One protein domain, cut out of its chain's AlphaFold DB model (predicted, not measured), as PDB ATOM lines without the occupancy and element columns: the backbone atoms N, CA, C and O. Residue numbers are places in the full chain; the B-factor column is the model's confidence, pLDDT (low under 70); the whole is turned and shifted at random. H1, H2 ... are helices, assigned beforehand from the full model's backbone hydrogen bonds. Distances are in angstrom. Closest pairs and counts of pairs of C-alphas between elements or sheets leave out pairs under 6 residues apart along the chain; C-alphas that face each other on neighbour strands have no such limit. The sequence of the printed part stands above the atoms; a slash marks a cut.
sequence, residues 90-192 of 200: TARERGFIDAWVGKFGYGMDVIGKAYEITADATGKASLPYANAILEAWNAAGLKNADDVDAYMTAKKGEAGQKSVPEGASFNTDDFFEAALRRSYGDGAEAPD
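This is residues 90 to 192 of the 200 residues of the protein "DnaD and phage-associated domain" of Anaerotruncus sp. CAG:390 (UniProt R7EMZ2). H3 is the core of a small body of helices: H1 lies side by side with it, while H2 and H5 cross it. H4 makes a V with H2, meeting it near their first residues and reaching away, and a loop, of which residues 160 to 168 stick out, folds back to H5. The printed part has 103 residues with five named helices, H1 to H5 in order, and no named strand; the class is all helix. It is compact, with a radius of gyration of the C-alphas of 14.1 A, and spans 43 by 33 by 25 A.

Start at H1, residues 91 to 104, which touches H3, residues 127 to 139, the same way at a shallow tilt of 28 degrees; their closest C-alphas, of Phe 96 and Asn 131, are 6.3 A apart. Look next at H2, residues 108 to 122: it touches residues 129 to 134 of H3 alone, opposite ways at a steep tilt of 56 degrees, closest at the C-alphas of Ala 114 and Ala 130, 5.3 A. H4, residues 145 to 159, and H2 only just touch, with 3 pairs of C-alphas within 8 A, and only at their ends; the closest are Val 110 and Ala 145, 5.2 A. H5, residues 172 to 184, touches H3 with residues 176 to 180 alone, only just about perpendicular at 71 degrees; the C-alphas of Ala 136 and Ala 179 are closest, 6.5 A. H4 and H5 are apart. Each O i to N i+4 pair is within hydrogen-bond range in H2, H3, H4 and H5, and 9 of 10 are in H1.

Find C-alpha 91 at (235.340, 274.581, 160.020); from there H1 runs 18.2 A. H2 runs 20.4 A, H3 18.1 A and H4 21.2 A. H5 runs 17.8 A to C-alpha 184 at (243.463, 258.327, 169.515).

The farthest C-alphas, of Ala 91 and Ser 163, are 43.7 A apart. The printed part has no cut, and H4 to H5 is a long link. Residues 156 to 192 have pLDDT under 70.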
ATOM      1  N   THR A  90     232.093 272.978 156.728       89.50
ATOM      2  CA  THR A  90     232.285 273.228 158.158       89.50
ATOM      3  C   THR A  90     233.737 273.608 158.439       89.50
ATOM      4  O   THR A  90     234.640 273.287 157.666       89.50
ATOM      5  N   ALA A  91     233.982 274.251 159.584       88.94
ATOM      6  CA  ALA A  91     235.340 274.581 160.020       88.94
ATOM      7  C   ALA A  91     236.248 273.339 160.089       88.94
ATOM      8  O   ALA A  91     237.411 273.406 159.703       88.94
ATOM      9  N   ARG A  92     235.698 272.191 160.513       90.44
ATOM     10  CA  ARG A  92     236.425 270.918 160.568       90.44
ATOM     11  C   ARG A  92     236.806 270.412 159.175       90.44
ATOM     12  O   ARG A  92     237.964 270.096 158.951       90.44
ATOM     13  N   GLU A  93     235.853 270.361 158.243       91.56
ATOM     14  CA  GLU A  93     236.117 269.904 156.868       91.56
ATOM     15  C   GLU A  93     237.124 270.807 156.151       91.56
ATOM     16  O   GLU A  93     238.008 270.315 155.457       91.56
ATOM     17  N   ARG A  94     237.018 272.124 156.354       91.50
ATOM     18  CA  ARG A  94     237.994 273.087 155.839       91.50
ATOM     19  C   ARG A  94     239.385 272.824 156.417       91.50
ATOM     20  O   ARG A  94     240.336 272.733 155.656       91.50
ATOM     21  N   GLY A  95     239.475 272.597 157.728       92.50
ATOM     22  CA  GLY A  95     240.732 272.253 158.393       92.50
ATOM     23  C   GLY A  95     241.396 270.988 157.842       92.50
ATOM     24  O   GLY A  95     242.619 270.947 157.748       92.50
ATOM     25  N   PHE A  96     240.617 269.983 157.422       94.62
ATOM     26  CA  PHE A  96     241.166 268.807 156.734       94.62
ATOM     27  C   PHE A  96     241.792 269.186 155.392       94.62
ATOM     28  O   PHE A  96     242.957 268.886 155.154       94.62
ATOM     29  N   ILE A  97     241.055 269.905 154.541       93.94
ATOM     30  CA  ILE A  97     241.548 270.320 153.219       93.94
ATOM     31  C   ILE A  97     242.804 271.195 153.346       93.94
ATOM     32  O   ILE A  97     243.785 270.962 152.638       93.94
ATOM     33  N   ASP A  98     242.799 272.146 154.281       91.69
ATOM     34  CA  ASP A  98     243.943 273.017 154.564       91.69
ATOM     35  C   ASP A  98     245.162 272.204 155.029       91.69
ATOM     36  O   ASP A  98     246.291 272.461 154.603       91.69
ATOM     37  N   ALA A  99     244.952 271.182 155.866       93.69
ATOM     38  CA  ALA A  99     246.019 270.285 156.292       93.69
ATOM     39  C   ALA A  99     246.582 269.472 155.119       93.69
ATOM     40  O   ALA A  99     247.800 269.368 154.990       93.69
ATOM     41  N   TRP A 100     245.734 268.935 154.240       94.94
ATOM     42  CA  TRP A 100     246.180 268.108 153.115       94.94
ATOM     43  C   TRP A 100     247.015 268.909 152.121       94.94
ATOM     44  O   TRP A 100     248.129 268.512 151.788       94.94
ATOM     45  N   VAL A 101     246.500 270.057 151.685       92.06
ATOM     46  CA  VAL A 101     247.137 270.864 150.638       92.06
ATOM     47  C   VAL A 101     248.292 271.686 151.207       92.06
ATOM     48  O   VAL A 101     249.368 271.719 150.622       92.06
ATOM     49  N   GLY A 102     248.092 272.336 152.356       88.50
ATOM     50  CA  GLY A 102     249.076 273.245 152.939       88.50
ATOM     51  C   GLY A 102     250.132 272.534 153.781       88.50
ATOM     52  O   GLY A 102     251.326 272.700 153.554       88.50
ATOM     53  N   LYS A 103     249.706 271.741 154.774       90.44
ATOM     54  CA  LYS A 103     250.630 271.133 155.749       90.44
ATOM     55  C   LYS A 103     251.298 269.863 155.222       90.44
ATOM     56  O   LYS A 103     252.480 269.652 155.484       90.44
ATOM     57  N   PHE A 104     250.555 268.994 154.541       92.75
ATOM     58  CA  PHE A 104     251.088 267.730 154.017       92.75
ATOM     59  C   PHE A 104     251.715 267.914 152.634       92.75
ATOM     60  O   PHE A 104     252.650 267.185 152.301       92.75
ATOM     61  N   GLY A 105     251.255 268.920 151.880       91.56
ATOM     62  CA  GLY A 105     251.719 269.211 150.525       91.56
ATOM     63  C   GLY A 105     251.136 268.263 149.479       91.56
ATOM     64  O   GLY A 105     251.741 268.067 148.429       91.56
ATOM     65  N   TYR A 106     249.995 267.634 149.765       94.69
ATOM     66  CA  TYR A 106     249.395 266.651 148.874       94.69
ATOM     67  C   TYR A 106     248.663 267.290 147.700       94.69
ATOM     68  O   TYR A 106     247.860 268.214 147.855       94.69
ATOM     69  N   GLY A 107     248.917 266.730 146.519       92.50
ATOM     70  CA  GLY A 107     248.180 267.014 145.300       92.50
ATOM     71  C   GLY A 107     246.878 266.217 145.191       92.50
ATOM     72  O   GLY A 107     246.549 265.348 146.003       92.50
ATOM     73  N   MET A 108     246.119 266.521 144.135       93.88
ATOM     74  CA  MET A 108     244.858 265.832 143.826       93.88
ATOM     75  C   MET A 108     245.042 264.346 143.491       93.88
ATOM     76  O   MET A 108     244.090 263.584 143.600       93.88
ATOM     77  N   ASP A 109     246.239 263.950 143.072       94.50
ATOM     78  CA  ASP A 109     246.653 262.574 142.809       94.50
ATOM     79  C   ASP A 109     246.632 261.721 144.085       94.50
ATOM     80  O   ASP A 109     245.983 260.677 144.122       94.50
ATOM     81  N   VAL A 110     247.261 262.197 145.161       95.25
ATOM     82  CA  VAL A 110     247.280 261.505 146.458       95.25
ATOM     83  C   VAL A 110     245.903 261.565 147.120       95.25
ATOM     84  O   VAL A 110     245.395 260.551 147.602       95.25
ATOM     85  N   ILE A 111     245.251 262.733 147.098       95.38
ATOM     86  CA  ILE A 111     243.901 262.907 147.661       95.38
ATOM     87  C   ILE A 111     242.886 262.011 146.933       95.38
ATOM     88  O   ILE A 111     242.025 261.414 147.577       95.38
ATOM     89  N   GLY A 112     243.011 261.873 145.609       94.06
ATOM     90  CA  GLY A 112     242.175 260.995 144.793       94.06
ATOM     91  C   GLY A 112     242.278 259.528 145.207       94.06
ATOM     92  O   GLY A 112     241.254 258.871 145.370       94.06
ATOM     93  N   LYS A 113     243.489 259.034 145.492       92.75
ATOM     94  CA  LYS A 113     243.686 257.663 145.995       92.75
ATOM     95  C   LYS A 113     243.005 257.443 147.346       92.75
ATOM     96  O   LYS A 113     242.342 256.430 147.548       92.75
ATOM     97  N   ALA A 114     243.126 258.396 148.273       91.94
ATOM     98  CA  ALA A 114     242.440 258.303 149.564       91.94
ATOM     99  C   ALA A 114     240.908 258.336 149.407       91.94
ATOM    100  O   ALA A 114     240.192 257.635 150.126       91.94
ATOM    101  N   TYR A 115     240.406 259.123 148.453       92.00
ATOM    102  CA  TYR A 115     238.993 259.150 148.091       92.00
ATOM    103  C   TYR A 115     238.504 257.790 147.572       92.00
ATOM    104  O   TYR A 115     237.492 257.304 148.074       92.00
ATOM    105  N   GLU A 116     239.213 257.166 146.628       89.75
ATOM    106  CA  GLU A 116     238.838 255.859 146.060       89.75
ATOM    107  C   GLU A 116     238.730 254.799 147.156       89.75
ATOM    108  O   GLU A 116     237.691 254.162 147.309       89.75
ATOM    109  N   ILE A 117     239.749 254.720 148.016       86.31
ATOM    110  CA  ILE A 117     239.767 253.807 149.165       86.31
ATOM    111  C   ILE A 117     238.571 254.056 150.099       86.31
ATOM    112  O   ILE A 117     237.951 253.117 150.595       86.31
ATOM    113  N   THR A 118     238.229 255.323 150.337       85.56
ATOM    114  CA  THR A 118     237.088 255.694 151.184       85.56
ATOM    115  C   THR A 118     235.751 255.288 150.560       85.56
ATOM    116  O   THR A 118     234.860 254.792 151.262       85.56
ATOM    117  N   ALA A 119     235.596 255.526 149.256       84.38
ATOM    118  CA  ALA A 119     234.388 255.213 148.508       84.38
ATOM    119  C   ALA A 119     234.152 253.698 148.441       84.38
ATOM    120  O   ALA A 119     233.029 253.259 148.691       84.38
ATOM    121  N   ASP A 120     235.208 252.921 148.197       82.31
ATOM    122  CA  ASP A 120     235.165 251.457 148.160       82.31
ATOM    123  C   ASP A 120     234.812 250.857 149.529       82.31
ATOM    124  O   ASP A 120     234.020 249.919 149.608       82.31
ATOM    125  N   ALA A 121     235.355 251.418 150.616       75.00
ATOM    126  CA  ALA A 121     235.122 250.916 151.971       75.00
ATOM    127  C   ALA A 121     233.707 251.221 152.486       75.00
ATOM    128  O   ALA A 121     233.023 250.354 153.025       75.00
ATOM    129  N   THR A 122     233.250 252.466 152.335       70.50
ATOM    130  CA  THR A 122     232.032 252.937 153.022       70.50
ATOM    131  C   THR A 122     230.818 253.077 152.098       70.50
ATOM    132  O   THR A 122     229.725 253.440 152.545       70.50
ATOM    133  N   GLY A 123     230.992 252.833 150.795       71.69
ATOM    134  CA  GLY A 123     229.978 253.064 149.761       71.69
ATOM    135  C   GLY A 123     229.638 254.547 149.544       71.69
ATOM    136  O   GLY A 123     228.720 254.865 148.785       71.69
ATOM    137  N   LYS A 124     230.330 255.464 150.234       74.62
ATOM    138  CA  LYS A 124     230.194 256.925 150.145       74.62
ATOM    139  C   LYS A 124     231.558 257.585 150.354       74.62
ATOM    140  O   LYS A 124     232.451 257.026 150.963       74.62
ATOM    141  N   ALA A 125     231.733 258.813 149.891       76.38
ATOM    142  CA  ALA A 125     232.980 259.538 150.114       76.38
ATOM    143  C   ALA A 125     232.914 260.373 151.401       76.38
ATOM    144  O   ALA A 125     232.311 261.444 151.431       76.38
ATOM    145  N   SER A 126     233.518 259.877 152.481       85.44
ATOM    146  CA  SER A 126     233.569 260.547 153.786       85.44
ATOM    147  C   SER A 126     234.868 261.344 153.958       85.44
ATOM    148  O   SER A 126     235.949 260.760 154.029       85.44
ATOM    149  N   LEU A 127     234.781 262.678 154.075       89.31
ATOM    150  CA  LEU A 127     235.950 263.534 154.348       89.31
ATOM    151  C   LEU A 127     236.721 263.119 155.620       89.31
ATOM    152  O   LEU A 127     237.946 263.042 155.550       89.31
ATOM    153  N   PRO A 128     236.068 262.821 156.766       89.69
ATOM    154  CA  PRO A 128     236.768 262.307 157.945       89.69
ATOM    155  C   PRO A 128     237.542 261.007 157.699       89.69
ATOM    156  O   PRO A 128     238.639 260.846 158.226       89.69
ATOM    157  N   TYR A 129     236.993 260.093 156.894       87.25
ATOM    158  CA  TYR A 129     237.647 258.815 156.607       87.25
ATOM    159  C   TYR A 129     238.885 259.025 155.728       87.25
ATOM    160  O   TYR A 129     239.977 258.571 156.068       87.25
ATOM    161  N   ALA A 130     238.748 259.823 154.663       91.62
ATOM    162  CA  ALA A 130     239.880 260.218 153.833       91.62
ATOM    163  C   ALA A 130     240.954 260.968 154.637       91.62
ATOM    164  O   ALA A 130     242.143 260.744 154.418       91.62
ATOM    165  N   ASN A 131     240.559 261.802 155.609       93.88
ATOM    166  CA  ASN A 131     241.505 262.494 156.484       93.88
ATOM    167  C   ASN A 131     242.400 261.513 157.246       93.88
ATOM    168  O   ASN A 131     243.612 261.695 157.256       93.88
ATOM    169  N   ALA A 132     241.828 260.465 157.843       90.19
ATOM    170  CA  ALA A 132     242.610 259.490 158.601       90.19
ATOM    171  C   ALA A 132     243.607 258.726 157.717       90.19
ATOM    172  O   ALA A 132     244.744 258.497 158.128       90.19
ATOM    173  N   ILE A 133     243.210 258.370 156.487       90.56
ATOM    174  CA  ILE A 133     244.111 257.745 155.507       90.56
ATOM    175  C   ILE A 133     245.285 258.682 155.202       90.56
ATOM    176  O   ILE A 133     246.446 258.278 155.287       90.56
ATOM    177  N   LEU A 134     244.989 259.943 154.882       93.69
ATOM    178  CA  LEU A 134     245.996 260.936 154.510       93.69
ATOM    179  C   LEU A 134     246.929 261.282 155.681       93.69
ATOM    180  O   LEU A 134     248.135 261.434 155.473       93.69
ATOM    181  N   GLU A 135     246.410 261.347 156.908       93.50
ATOM    182  CA  GLU A 135     247.210 261.502 158.127       93.50
ATOM    183  C   GLU A 135     248.143 260.309 158.346       93.50
ATOM    184  O   GLU A 135     249.330 260.510 158.614       93.50
ATOM    185  N   ALA A 136     247.649 259.079 158.173       88.50
ATOM    186  CA  ALA A 136     248.457 257.872 158.299       88.50
ATOM    187  C   ALA A 136     249.580 257.825 157.252       88.50
ATOM    188  O   ALA A 136     250.727 257.530 157.594       88.50
ATOM    189  N   TRP A 137     249.287 258.171 155.997       92.44
ATOM    190  CA  TRP A 137     250.298 258.264 154.939       92.44
ATOM    191  C   TRP A 137     251.332 259.348 155.223       92.44
ATOM    192  O   TRP A 137     252.529 259.105 155.077       92.44
ATOM    193  N   ASN A 138     250.899 260.511 155.720       92.69
ATOM    194  CA  ASN A 138     251.824 261.594 156.036       92.69
ATOM    195  C   ASN A 138     252.723 261.222 157.226       92.69
ATOM    196  O   ASN A 138     253.916 261.517 157.209       92.69
ATOM    197  N   ALA A 139     252.175 260.533 158.232       88.94
ATOM    198  CA  ALA A 139     252.935 260.004 159.363       88.94
ATOM    199  C   ALA A 139     253.921 258.895 158.952       88.94
ATOM    200  O   ALA A 139     254.983 258.767 159.557       88.94
ATOM    201  N   ALA A 140     253.593 258.123 157.913       85.50
ATOM    202  CA  ALA A 140     254.485 257.140 157.299       85.50
ATOM    203  C   ALA A 140     255.524 257.765 156.346       85.50
ATOM    204  O   ALA A 140     256.385 257.053 155.837       85.50
ATOM    205  N   GLY A 141     255.470 259.083 156.120       89.50
ATOM    206  CA  GLY A 141     256.420 259.806 155.275       89.50
ATOM    207  C   GLY A 141     256.173 259.670 153.772       89.50
ATOM    208  O   GLY A 141     257.051 260.037 153.000       89.50
ATOM    209  N   LEU A 142     255.004 259.180 153.353       91.44
ATOM    210  CA  LEU A 142     254.634 259.076 151.939       91.44
ATOM    211  C   LEU A 142     254.288 260.476 151.424       91.44
ATOM    212  O   LEU A 142     253.461 261.154 152.033       91.44
ATOM    213  N   LYS A 143     254.937 260.947 150.354       89.00
ATOM    214  CA  LYS A 143     254.789 262.340 149.892       89.00
ATOM    215  C   LYS A 143     254.150 262.484 148.524       89.00
ATOM    216  O   LYS A 143     253.548 263.520 148.257       89.00
ATOM    217  N   ASN A 144     254.258 261.471 147.677       91.88
ATOM    218  CA  ASN A 144     253.742 261.503 146.314       91.88
ATOM    219  C   ASN A 144     252.923 260.239 145.994       91.88
ATOM    220  O   ASN A 144     252.874 259.292 146.781       91.88
ATOM    221  N   ALA A 145     252.250 260.245 144.843       89.88
ATOM    222  CA  ALA A 145     251.423 259.126 144.400       89.88
ATOM    223  C   ALA A 145     252.209 257.811 144.246       89.88
ATOM    224  O   ALA A 145     251.667 256.760 144.589       89.88
ATOM    225  N   ASP A 146     253.463 257.869 143.791       91.19
ATOM    226  CA  ASP A 146     254.308 256.686 143.593       91.19
ATOM    227  C   ASP A 146     254.673 256.029 144.935       91.19
ATOM    228  O   ASP A 146     254.584 254.807 145.070       91.19
ATOM    229  N   ASP A 147     255.002 256.829 145.959       90.00
ATOM    230  CA  ASP A 147     255.255 256.350 147.326       90.00
ATOM    231  C   ASP A 147     254.024 255.617 147.878       90.00
ATOM    232  O   ASP A 147     254.132 254.553 148.494       90.00
ATOM    233  N   VAL A 148     252.836 256.188 147.647       90.69
ATOM    234  CA  VAL A 148     251.560 255.605 148.073       90.69
ATOM    235  C   VAL A 148     251.297 254.291 147.342       90.69
ATOM    236  O   VAL A 148     250.937 253.303 147.981       90.69
ATOM    237  N   ASP A 149     251.518 254.231 146.031       88.81
ATOM    238  CA  ASP A 149     251.314 253.013 145.241       88.81
ATOM    239  C   ASP A 149     252.282 251.895 145.633       88.81
ATOM    240  O   ASP A 149     251.875 250.734 145.781       88.81
ATOM    241  N   ALA A 150     253.549 252.235 145.872       89.25
ATOM    242  CA  ALA A 150     254.547 251.305 146.380       89.25
ATOM    243  C   ALA A 150     254.149 250.764 147.761       89.25
ATOM    244  O   ALA A 150     254.157 249.548 147.975       89.25
ATOM    245  N   TYR A 151     253.724 251.643 148.675       87.00
ATOM    246  CA  TYR A 151     253.244 251.265 150.004       87.00
ATOM    247  C   TYR A 151     252.027 250.330 149.938       87.00
ATOM    248  O   TYR A 151     251.997 249.285 150.595       87.00
ATOM    249  N   MET A 152     251.039 250.657 149.101       83.50
ATOM    250  CA  MET A 152     249.828 249.854 148.915       83.50
ATOM    251  C   MET A 152     250.138 248.482 148.299       83.50
ATOM    252  O   MET A 152     249.540 247.478 148.690       83.50
ATOM    253  N   THR A 153     251.090 248.411 147.367       84.00
ATOM    254  CA  THR A 153     251.520 247.152 146.736       84.00
ATOM    255  C   THR A 153     252.274 246.259 147.722       84.00
ATOM    256  O   THR A 153     251.973 245.067 147.819       84.00
ATOM    257  N   ALA A 154     253.195 246.826 148.506       79.31
ATOM    258  CA  ALA A 154     253.927 246.096 149.543       79.31
ATOM    259  C   ALA A 154     252.973 245.492 150.588       79.31
ATOM    260  O   ALA A 154     253.048 244.303 150.894       79.31
ATOM    261  N   LYS A 155     251.990 246.276 151.045       70.81
ATOM    262  CA  LYS A 155     250.941 245.821 151.971       70.81
ATOM    263  C   LYS A 155     250.077 244.688 151.408       70.81
ATOM    264  O   LYS A 155     249.727 243.768 152.145       70.81
ATOM    265  N   LYS A 156     249.746 244.717 150.111       65.06
ATOM    266  CA  LYS A 156     249.020 243.620 149.440       65.06
ATOM    267  C   LYS A 156     249.849 242.331 149.383       65.06
ATOM    268  O   LYS A 156     249.296 241.251 149.572       65.06
ATOM    269  N   GLY A 157     251.163 242.442 149.179       56.16
ATOM    270  CA  GLY A 157     252.087 241.303 149.205       56.16
ATOM    271  C   GLY A 157     252.186 240.627 150.578       56.16
ATOM    272  O   GLY A 157     252.254 239.403 150.654       56.16
ATOM    273  N   GLU A 158     252.117 241.403 151.663       55.12
ATOM    274  CA  GLU A 158     252.118 240.884 153.041       55.12
ATOM    275  C   GLU A 158     250.805 240.168 153.412       55.12
ATOM    276  O   GLU A 158     250.825 239.150 154.107       55.12
ATOM    277  N   ALA A 159     249.658 240.647 152.915       49.00
ATOM    278  CA  ALA A 159     248.355 240.015 153.146       49.00
ATOM    279  C   ALA A 159     248.194 238.671 152.404       49.00
ATOM    280  O   ALA A 159     247.486 237.788 152.883       49.00
ATOM    281  N   GLY A 160     248.898 238.474 151.283       45.00
ATOM    282  CA  GLY A 160     248.868 237.234 150.497       45.00
ATOM    283  C   GLY A 160     249.486 236.003 151.180       45.00
ATOM    284  O   GLY A 160     249.261 234.887 150.718       45.00
ATOM    285  N   GLN A 161     250.229 236.163 152.284       44.94
ATOM    286  CA  GLN A 161     250.770 235.036 153.067       44.94
ATOM    287  C   GLN A 161     249.811 234.490 154.140       44.94
ATOM    288  O   GLN A 161     250.085 233.440 154.722       44.94
ATOM    289  N   LYS A 162     248.658 235.131 154.375       41.78
ATOM    290  CA  LYS A 162     247.531 234.521 155.095       41.78
ATOM    291  C   LYS A 162     246.409 234.287 154.091       41.78
ATOM    292  O   LYS A 162     245.812 235.228 153.599       41.78
ATOM    293  N   SER A 163     246.146 233.021 153.778       38.69
ATOM    294  CA  SER A 163     245.075 232.588 152.878       38.69
ATOM    295  C   SER A 163     243.735 233.254 153.221       38.69
ATOM    296  O   SER A 163     243.178 232.979 154.285       38.69
ATOM    297  N   VAL A 164     243.204 234.083 152.319       41.97
ATOM    298  CA  VAL A 164     241.832 234.613 152.393       41.97
ATOM    299  C   VAL A 164     241.056 234.155 151.145       41.97
ATOM    300  O   VAL A 164     241.640 234.153 150.059       41.97
ATOM    301  N   PRO A 165     239.781 233.720 151.270       38.56
ATOM    302  CA  PRO A 165     239.002 233.178 150.159       38.56
ATOM    303  C   PRO A 165     238.618 234.242 149.125       38.56
ATOM    304  O   PRO A 165     238.518 235.435 149.416       38.56
ATOM    305  N   GLU A 166     238.358 233.763 147.912       36.06
ATOM    306  CA  GLU A 166     237.928 234.520 146.740       36.06
ATOM    307  C   GLU A 166     236.617 235.281 147.032       36.06
ATOM    308  O   GLU A 166     235.574 234.678 147.283       36.06
ATOM    309  N   GLY A 167     236.697 236.618 147.073       44.72
ATOM    310  CA  GLY A 167     235.578 237.516 147.400       44.72
ATOM    311  C   GLY A 167     235.878 238.600 148.444       44.72
ATOM    312  O   GLY A 167     235.041 239.474 148.663       44.72
ATOM    313  N   ALA A 168     237.056 238.594 149.075       40.31
ATOM    314  CA  ALA A 168     237.434 239.632 150.033       40.31
ATOM    315  C   ALA A 168     237.873 240.928 149.325       40.31
ATOM    316  O   ALA A 168     239.036 241.108 148.963       40.31
ATOM    317  N   SER A 169     236.911 241.838 149.154       41.81
ATOM    318  CA  SER A 169     237.174 243.277 149.103       41.81
ATOM    319  C   SER A 169     238.116 243.651 150.253       41.81
ATOM    320  O   SER A 169     237.964 243.148 151.368       41.81
ATOM    321  N   PHE A 170     239.117 244.476 149.958       46.69
ATOM    322  CA  PHE A 170     240.103 244.995 150.903       46.69
ATOM    323  C   PHE A 170     239.427 245.390 152.229       46.69
ATOM    324  O   PHE A 170     238.511 246.208 152.225       46.69
ATOM    325  N   ASN A 171     239.853 244.810 153.361       56.59
ATOM    326  CA  ASN A 171     239.329 245.214 154.666       56.59
ATOM    327  C   ASN A 171     240.035 246.506 155.106       56.59
ATOM    328  O   ASN A 171     240.896 246.512 155.986       56.59
ATOM    329  N   THR A 172     239.725 247.601 154.407       54.44
ATOM    330  CA  THR A 172     240.183 248.964 154.707       54.44
ATOM    331  C   THR A 172     239.878 249.343 156.152       54.44
ATOM    332  O   THR A 172     240.634 250.102 156.759       54.44
ATOM    333  N   ASP A 173     238.813 248.766 156.712       54.72
ATOM    334  CA  ASP A 173     238.389 248.979 158.089       54.72
ATOM    335  C   ASP A 173     239.435 248.493 159.094       54.72
ATOM    336  O   ASP A 173     239.693 249.204 160.055       54.72
ATOM    337  N   ASP A 174     240.150 247.390 158.843       61.59
ATOM    338  CA  ASP A 174     241.229 246.947 159.744       61.59
ATOM    339  C   ASP A 174     242.404 247.940 159.757       61.59
ATOM    340  O   ASP A 174     243.044 248.163 160.788       61.59
ATOM    341  N   PHE A 175     242.697 248.556 158.609       59.59
ATOM    342  CA  PHE A 175     243.739 249.577 158.498       59.59
ATOM    343  C   PHE A 175     243.316 250.891 159.167       59.59
ATOM    344  O   PHE A 175     244.116 251.497 159.883       59.59
ATOM    345  N   PHE A 176     242.068 251.310 158.962       59.50
ATOM    346  CA  PHE A 176     241.488 252.498 159.579       59.50
ATOM    347  C   PHE A 176     241.361 252.339 161.097       59.50
ATOM    348  O   PHE A 176     241.799 253.224 161.823       59.50
ATOM    349  N   GLU A 177     240.881 251.198 161.589       62.47
ATOM    350  CA  GLU A 177     240.834 250.859 163.016       62.47
ATOM    351  C   GLU A 177     242.234 250.849 163.632       62.47
ATOM    352  O   GLU A 177     242.464 251.438 164.688       62.47
ATOM    353  N   ALA A 178     243.223 250.269 162.947       63.66
ATOM    354  CA  ALA A 178     244.606 250.303 163.414       63.66
ATOM    355  C   ALA A 178     245.181 251.734 163.453       63.66
ATOM    356  O   ALA A 178     245.915 252.081 164.385       63.66
ATOM    357  N   ALA A 179     244.851 252.576 162.469       55.12
ATOM    358  CA  ALA A 179     245.279 253.972 162.410       55.12
ATOM    359  C   ALA A 179     244.580 254.839 163.473       55.12
ATOM    360  O   ALA A 179     245.250 255.596 164.179       55.12
ATOM    361  N   LEU A 180     243.265 254.680 163.650       59.09
ATOM    362  CA  LEU A 180     242.477 255.336 164.693       59.09
ATOM    363  C   LEU A 180     242.984 254.957 166.081       59.09
ATOM    364  O   LEU A 180     243.265 255.842 166.888       59.09
ATOM    365  N   ARG A 181     243.192 253.663 166.340       63.06
ATOM    366  CA  ARG A 181     243.698 253.160 167.624       63.06
ATOM    367  C   ARG A 181     245.075 253.728 167.959       63.06
ATOM    368  O   ARG A 181     245.346 254.053 169.113       63.06
ATOM    369  N   ARG A 182     245.932 253.910 166.950       58.72
ATOM    370  CA  ARG A 182     247.259 254.522 167.107       58.72
ATOM    371  C   ARG A 182     247.201 256.037 167.319       58.72
ATOM    372  O   ARG A 182     248.034 256.561 168.054       58.72
ATOM    373  N   SER A 183     246.263 256.730 166.676       45.53
ATOM    374  CA  SER A 183     246.145 258.191 166.748       45.53
ATOM    375  C   SER A 183     245.351 258.684 167.962       45.53
ATOM    376  O   SER A 183     245.613 259.787 168.436       45.53
ATOM    377  N   TYR A 184     244.393 257.900 168.465       48.66
ATOM    378  CA  TYR A 184     243.463 258.327 169.515       48.66
ATOM    379  C   TYR A 184     243.528 257.501 170.817       48.66
ATOM    380  O   TYR A 184     242.967 257.928 171.826       48.66
ATOM    381  N   GLY A 185     244.265 256.382 170.847       43.66
ATOM    382  CA  GLY A 185     244.402 255.523 172.031       43.66
ATOM    383  C   GLY A 185     243.129 254.730 172.364       43.66
ATOM    384  O   GLY A 185     242.032 255.096 171.957       43.66
ATOM    385  N   ASP A 186     243.280 253.644 173.130       46.44
ATOM    386  CA  ASP A 186     242.272 252.596 173.431       46.44
ATOM    387  C   ASP A 186     240.924 253.065 174.038       46.44
ATOM    388  O   ASP A 186     240.078 252.231 174.352       46.44
ATOM    389  N   GLY A 187     240.709 254.372 174.224       41.59
ATOM    390  CA  GLY A 187     239.538 254.950 174.889       41.59
ATOM    391  C   GLY A 187     238.860 256.114 174.162       41.59
ATOM    392  O   GLY A 187     237.978 256.737 174.750       41.59
ATOM    393  N   ALA A 188     239.240 256.441 172.924       36.00
ATOM    394  CA  ALA A 188     238.475 257.401 172.135       36.00
ATOM    395  C   ALA A 188     237.352 256.683 171.387       36.00
ATOM    396  O   ALA A 188     237.600 255.848 170.519       36.00
ATOM    397  N   GLU A 189     236.116 257.022 171.733       37.72
ATOM    398  CA  GLU A 189     234.929 256.619 170.991       37.72
ATOM    399  C   GLU A 189     235.105 257.065 169.531       37.72
ATOM    400  O   GLU A 189     235.229 258.261 169.246       37.72
ATOM    401  N   ALA A 190     235.215 256.093 168.619       41.94
ATOM    402  CA  ALA A 190     235.279 256.368 167.191       41.94
ATOM    403  C   ALA A 190     234.096 257.287 166.837       41.94
ATOM    404  O   ALA A 190     232.982 257.035 167.304       41.94
ATOM    405  N   PRO A 191     234.306 258.376 166.073       39.25
ATOM    406  CA  PRO A 191     233.206 259.256 165.705       39.25
ATOM    407  C   PRO A 191     232.126 258.412 165.034       39.25
ATOM    408  O   PRO A 191     232.438 257.728 164.068       39.25
ATOM    409  N   ASP A 192     230.900 258.444 165.563       38.25
ATOM    410  CA  ASP A 192     229.761 257.660 165.076       38.25
ATOM    411  C   ASP A 192     229.589 257.875 163.562       38.25
ATOM    412  O   ASP A 192     229.093 258.910 163.103       38.25
TER     413      ASP A 192